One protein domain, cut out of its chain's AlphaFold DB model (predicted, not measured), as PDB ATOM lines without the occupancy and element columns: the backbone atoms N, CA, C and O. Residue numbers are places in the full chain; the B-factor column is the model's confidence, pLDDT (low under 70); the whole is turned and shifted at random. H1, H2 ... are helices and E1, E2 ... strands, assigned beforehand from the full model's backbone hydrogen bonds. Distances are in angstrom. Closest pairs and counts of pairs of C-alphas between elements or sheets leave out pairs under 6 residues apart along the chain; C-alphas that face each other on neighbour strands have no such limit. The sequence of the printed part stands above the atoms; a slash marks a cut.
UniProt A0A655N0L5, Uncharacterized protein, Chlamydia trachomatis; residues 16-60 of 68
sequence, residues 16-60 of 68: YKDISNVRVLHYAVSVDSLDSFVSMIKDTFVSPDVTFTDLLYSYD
ATOM      1  N   TYR A  16      99.361 133.228 124.862       85.81
ATOM      2  CA  TYR A  16      99.872 133.022 126.209       85.81
ATOM      3  C   TYR A  16      98.791 132.484 127.128       85.81
ATOM      4  O   TYR A  16      97.602 132.791 126.986       85.81
ATOM      5  N   LYS A  17      99.210 131.675 128.097       81.38
ATOM      6  CA  LYS A  17      98.331 131.234 129.171       81.38
ATOM      7  C   LYS A  17      98.310 132.295 130.265       81.38
ATOM      8  O   LYS A  17      99.333 132.609 130.873       81.38
ATOM      9  N   ASP A  18      97.135 132.862 130.476       75.81
ATOM     10  CA  ASP A  18      96.784 133.575 131.697       75.81
ATOM     11  C   ASP A  18      96.239 132.558 132.715       75.81
ATOM     12  O   ASP A  18      95.832 131.470 132.311       75.81
ATOM     13  N   ILE A  19      96.223 132.902 134.006       76.94
ATOM     14  CA  ILE A  19      95.972 132.061 135.201       76.94
ATOM     15  C   ILE A  19      95.128 130.793 134.948       76.94
ATOM     16  O   ILE A  19      95.473 129.715 135.432       76.94
ATOM     17  N   SER A  20      94.027 130.885 134.193       77.12
ATOM     18  CA  SER A  20      93.224 129.716 133.793       77.12
ATOM     19  C   SER A  20      92.829 129.651 132.312       77.12
ATOM     20  O   SER A  20      92.195 128.679 131.913       77.12
ATOM     21  N   ASN A  21      93.193 130.637 131.487       81.31
ATOM     22  CA  ASN A  21      92.694 130.770 130.116       81.31
ATOM     23  C   ASN A  21      93.824 131.000 129.113       81.31
ATOM     24  O   ASN A  21      94.777 131.724 129.385       81.31
ATOM     25  N   VAL A  22      93.673 130.439 127.915       83.25
ATOM     26  CA  VAL A  22      94.529 130.776 126.774       83.25
ATOM     27  C   VAL A  22      94.045 132.095 126.176       83.25
ATOM     28  O   VAL A  22      92.871 132.228 125.828       83.25
ATOM     29  N   ARG A  23      94.942 133.075 126.068       84.44
ATOM     30  CA  ARG A  23      94.690 134.373 125.441       84.44
ATOM     31  C   ARG A  23      95.499 134.498 124.161       84.44
ATOM     32  O   ARG A  23      96.623 134.013 124.076       84.44
ATOM     33  N   VAL A  24      94.919 135.188 123.185       83.88
ATOM     34  CA  VAL A  24      95.537 135.464 121.887       83.88
ATOM     35  C   VAL A  24      95.511 136.971 121.656       83.88
ATOM     36  O   VAL A  24      94.445 137.579 121.757       83.88
ATOM     37  N   LEU A  25      96.657 137.574 121.340       85.75
ATOM     38  CA  LEU A  25      96.743 138.982 120.950       85.75
ATOM     39  C   LEU A  25      97.467 139.170 119.620       85.75
ATOM     40  O   LEU A  25      98.336 138.386 119.247       85.75
ATOM     41  N   HIS A  26      97.142 140.262 118.937       84.25
ATOM     42  CA  HIS A  26      97.903 140.730 117.787       84.25
ATOM     43  C   HIS A  26      98.910 141.765 118.269       84.25
ATOM     44  O   HIS A  26      98.517 142.833 118.730       84.25
ATOM     45  N   TYR A  27     100.192 141.450 118.155       84.12
ATOM     46  CA  TYR A  27     101.272 142.337 118.556       84.12
ATOM     47  C   TYR A  27     101.942 142.920 117.317       84.12
ATOM     48  O   TYR A  27     102.262 142.192 116.373       84.12
ATOM     49  N   ALA A  28     102.137 144.234 117.299       81.81
ATOM     50  CA  ALA A  28     102.909 144.885 116.256       81.81
ATOM     51  C   ALA A  28     103.669 146.076 116.807       81.81
ATOM     52  O   ALA A  28     103.121 146.879 117.559       81.81
ATOM     53  N   VAL A  29     104.917 146.204 116.374       80.06
ATOM     54  CA  VAL A  29     105.809 147.276 116.804       80.06
ATOM     55  C   VAL A  29     106.625 147.738 115.602       80.06
ATOM     56  O   VAL A  29     106.997 146.944 114.733       80.06
ATOM     57  N   SER A  30     106.875 149.044 115.537       82.06
ATOM     58  CA  SER A  30     107.795 149.642 114.570       82.06
ATOM     59  C   SER A  30     109.220 149.429 115.069       82.06
ATOM     60  O   SER A  30     109.657 150.133 115.977       82.06
ATOM     61  N   VAL A  31     109.929 148.448 114.513       79.06
ATOM     62  CA  VAL A  31     111.297 148.108 114.922       79.06
ATOM     63  C   VAL A  31     112.130 147.733 113.704       79.06
ATOM     64  O   VAL A  31     111.615 147.158 112.745       79.06
ATOM     65  N   ASP A  32     113.425 148.026 113.769       77.69
ATOM     66  CA  ASP A  32     114.319 147.882 112.617       77.69
ATOM     67  C   ASP A  32     114.945 146.483 112.494       77.69
ATOM     68  O   ASP A  32     115.487 146.145 111.443       77.69
ATOM     69  N   SER A  33     114.883 145.655 113.545       80.62
ATOM     70  CA  SER A  33     115.505 144.326 113.557       80.62
ATOM     71  C   SER A  33     114.644 143.255 114.226       80.62
ATOM     72  O   SER A  33     113.895 143.522 115.170       80.62
ATOM     73  N   LEU A  34     114.789 142.023 113.732       80.25
ATOM     74  CA  LEU A  34     114.062 140.856 114.224       80.25
ATOM     75  C   LEU A  34     114.414 140.557 115.682       80.25
ATOM     76  O   LEU A  34     113.537 140.289 116.497       80.25
ATOM     77  N   ASP A  35     115.700 140.655 116.012       84.88
ATOM     78  CA  ASP A  35     116.208 140.380 117.353       84.88
ATOM     79  C   ASP A  35     115.652 141.382 118.368       84.88
ATOM     80  O   ASP A  35     115.215 140.989 119.451       84.88
ATOM     81  N   SER A  36     115.577 142.665 117.996       84.56
ATOM     82  CA  SER A  36     114.937 143.693 118.824       84.56
ATOM     83  C   SER A  36     113.450 143.405 119.030       84.56
ATOM     84  O   SER A  36     112.951 143.563 120.143       84.56
ATOM     85  N   PHE A  37     112.743 142.949 117.991       85.31
ATOM     86  CA  PHE A  37     111.332 142.574 118.098       85.31
ATOM     87  C   PHE A  37     111.117 141.405 119.062       85.31
ATOM     88  O   PHE A  37     110.269 141.469 119.950       85.31
ATOM     89  N   VAL A  38     111.910 140.342 118.908       85.44
ATOM     90  CA  VAL A  38     111.833 139.144 119.750       85.44
ATOM     91  C   VAL A  38     112.209 139.469 121.194       85.44
ATOM     92  O   VAL A  38     111.556 138.967 122.108       85.44
ATOM     93  N   SER A  39     113.213 140.325 121.417       87.69
ATOM     94  CA  SER A  39     113.549 140.820 122.758       87.69
ATOM     95  C   SER A  39     112.357 141.537 123.384       87.69
ATOM     96  O   SER A  39     111.938 141.164 124.472       87.69
ATOM     97  N   MET A  40     111.730 142.472 122.662       87.19
ATOM     98  CA  MET A  40     110.556 143.195 123.161       87.19
ATOM     99  C   MET A  40     109.393 142.272 123.527       87.19
ATOM    100  O   MET A  40     108.739 142.499 124.542       87.19
ATOM    101  N   ILE A  41     109.131 141.219 122.745       85.81
ATOM    102  CA  ILE A  41     108.105 140.223 123.092       85.81
ATOM    103  C   ILE A  41     108.458 139.526 124.407       85.81
ATOM    104  O   ILE A  41     107.611 139.428 125.292       85.81
ATOM    105  N   LYS A  42     109.699 139.056 124.557       85.50
ATOM    106  CA  LYS A  42     110.146 138.359 125.773       85.50
ATOM    107  C   LYS A  42     110.116 139.262 127.006       85.50
ATOM    108  O   LYS A  42     109.745 138.795 128.078       85.50
ATOM    109  N   ASP A  43     110.451 140.537 126.840       86.38
ATOM    110  CA  ASP A  43     110.425 141.530 127.916       86.38
ATOM    111  C   ASP A  43     108.985 141.899 128.317       86.38
ATOM    112  O   ASP A  43     108.695 142.118 129.491       86.38
ATOM    113  N   THR A  44     108.063 141.936 127.349       85.38
ATOM    114  CA  THR A  44     106.656 142.313 127.576       85.38
ATOM    115  C   THR A  44     105.835 141.162 128.159       85.38
ATOM    116  O   THR A  44     104.989 141.370 129.029       85.38
ATOM    117  N   PHE A  45     106.066 139.931 127.697       83.69
ATOM    118  CA  PHE A  45     105.269 138.761 128.063       83.69
ATOM    119  C   PHE A  45     106.079 137.811 128.951       83.69
ATOM    120  O   PHE A  45     106.678 136.851 128.483       83.69
ATOM    121  N   VAL A  46     106.033 138.051 130.263       76.25
ATOM    122  CA  VAL A  46     106.780 137.289 131.290       76.25
ATOM    123  C   VAL A  46     106.103 135.947 131.657       76.25
ATOM    124  O   VAL A  46     106.451 135.309 132.648       76.25
ATOM    125  N   SER A  47     105.097 135.498 130.896       72.06
ATOM    126  CA  SER A  47     104.401 134.235 131.189       72.06
ATOM    127  C   SER A  47     105.262 133.030 130.770       72.06
ATOM    128  O   SER A  47     105.878 133.069 129.703       72.06
ATOM    129  N   PRO A  48     105.318 131.949 131.576       64.94
ATOM    130  CA  PRO A  48     106.125 130.764 131.263       64.94
ATOM    131  C   PRO A  48     105.681 130.053 129.974       64.94
ATOM    132  O   PRO A  48     106.497 129.392 129.338       64.94
ATOM    133  N   ASP A  49     104.421 130.236 129.566       75.50
ATOM    134  CA  ASP A  49     103.810 129.576 128.410       75.50
ATOM    135  C   ASP A  49     103.485 130.588 127.294       75.50
ATOM    136  O   ASP A  49     102.342 130.689 126.840       75.50
ATOM    137  N   VAL A  50     104.471 131.390 126.878       81.00
ATOM    138  CA  VAL A  50     104.330 132.334 125.752       81.00
ATOM    139  C   VAL A  50     104.815 131.685 124.465       81.00
ATOM    140  O   VAL A  50     105.965 131.269 124.344       81.00
ATOM    141  N   THR A  51     103.939 131.657 123.467       84.50
ATOM    142  CA  THR A  51     104.264 131.267 122.093       84.50
ATOM    143  C   THR A  51     103.814 132.362 121.139       84.50
ATOM    144  O   THR A  51     102.857 133.085 121.412       84.50
ATOM    145  N   PHE A  52     104.504 132.523 120.017       82.50
ATOM    146  CA  PHE A  52     104.105 133.476 118.988       82.50
ATOM    147  C   PHE A  52     104.298 132.877 117.599       82.50
ATOM    148  O   PHE A  52     105.123 131.986 117.403       82.50
ATOM    149  N   THR A  53     103.482 133.332 116.652       80.62
ATOM    150  CA  THR A  53     103.531 132.886 115.254       80.62
ATOM    151  C   THR A  53     104.752 133.436 114.525       80.62
ATOM    152  O   THR A  53     105.404 134.365 115.006       80.62
ATOM    153  N   ASP A  54     104.988 132.936 113.311       73.44
ATOM    154  CA  ASP A  54     105.966 133.513 112.394       73.44
ATOM    155  C   ASP A  54     105.781 135.025 112.217       73.44
ATOM    156  O   ASP A  54     104.672 135.575 112.283       73.44
ATOM    157  N   LEU A  55     106.916 135.691 112.019       69.94
ATOM    158  CA  LEU A  55     107.040 137.138 112.019       69.94
ATOM    159  C   LEU A  55     106.654 137.692 110.652       69.94
ATOM    160  O   LEU A  55     107.289 137.408 109.637       69.94
ATOM    161  N   LEU A  56     105.598 138.499 110.630       68.94
ATOM    162  CA  LEU A  56     105.090 139.116 109.415       68.94
ATOM    163  C   LEU A  56     105.653 140.529 109.286       68.94
ATOM    164  O   LEU A  56     105.309 141.426 110.059       68.94
ATOM    165  N   TYR A  57     106.474 140.736 108.258       65.75
ATOM    166  CA  TYR A  57     106.752 142.073 107.750       65.75
ATOM    167  C   TYR A  57     105.516 142.574 107.019       65.75
ATOM    168  O   TYR A  57     105.062 141.956 106.054       65.75
ATOM    169  N   SER A  58     104.956 143.695 107.461       63.34
ATOM    170  CA  SER A  58     103.839 144.292 106.735       63.34
ATOM    171  C   SER A  58     103.872 145.807 106.779       63.34
ATOM    172  O   SER A  58     104.253 146.421 107.776       63.34
ATOM    173  N   TYR A  59     103.438 146.393 105.669       64.88
ATOM    174  CA  TYR A  59     103.115 147.807 105.590       64.88
ATOM    175  C   TYR A  59     101.832 148.059 106.379       64.88
ATOM    176  O   TYR A  59     100.885 147.267 106.304       64.88
ATOM    177  N   ASP A  60     101.804 149.130 107.170       60.94
ATOM    178  CA  ASP A  60     100.610 149.442 107.941       60.94
ATOM    179  C   ASP A  60      99.577 150.178 107.097       60.94
ATOM    180  O   ASP A  60      99.752 151.338 106.742       60.94
TER     181      ASP A  60
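This is residues 16 to 60 of the 68 residues of an uncharacterized protein of Chlamydia trachomatis (UniProt A0A655N0L5). A lopsided hairpin, the short strand E1 beside the start of the much longer E2, makes one side of a loosely built, elongated domain, and the chain then folds back through H1, the one named helix, with few contacts between H1 and the hairpin. The short strand E3 comes next, close beside Tyr 16 of E1 and near both E2 and H1, while E4 lies away from these parts, toward the end of the domain opposite the hairpin's turn. The printed part has 45 residues with four named strands and one named helix, in the order E1, E2, H1, E3, E4; the one sheet is E1 - E2, antiparallel, and the class is mixed, helices and strands. The whole is only just loose, close to compact, with a radius of gyration of the C-alphas of 11.6 A and spans of 34 by 19 by 14 A.

E1 is residues 16 to 18, 6.3 A from first to last C-alpha, and begins at C-alpha 16 at (99.872, 133.022, 126.209). E2, residues 21 to 29, is the longest strand by residues, at 24.9 A. H1 is residues 34 to 44, 15.3 A long, from C-alpha 34 at (114.062, 140.856, 114.224). E3, residues 50 to 52, is 6.9 A long. E4, residues 56 to 59, is 9.7 A long and ends at C-alpha 59 at (103.115, 147.807, 105.590).

E1 and E2 form an antiparallel hairpin, with 131 degrees between their directions. C-alphas 17 and 22 face each other at 4.5 A, and N 18 and O 21, 2.8 A apart, and N 23 and O 16, 2.8 A apart, are within hydrogen-bond range. E1 and E3 have 3 pairs of C-alphas within 8 A; the closest are those of Tyr 16 and Val 50, 4.5 A apart. E2 and E3 are near each other, with 7 pairs of C-alphas within 10 A. E2 and H1 have 1 pair of C-alphas within 8 A, those of Val 29 and Phe 37, 7.4 A apart. H1 and E3 are near each other, their closest C-alphas 8.4 A apart. E4 is apart from E1, E2, E3 and H1, and E1 and H1 are apart. E3 and E4 pair with no named strand. In H1 every O i to N i+4 pair is within hydrogen-bond range.

The C-alphas of Ser 20 and Asp 32, the two farthest apart, are 35.0 A from each other. The printed part has no cut, and its four links, E1 to E2, E2 to H1, H1 to E3 and E3 to E4, are tight. The mean pLDDT of the printed part is 79.4; residue 48 and residues 55 to 60 are under 70.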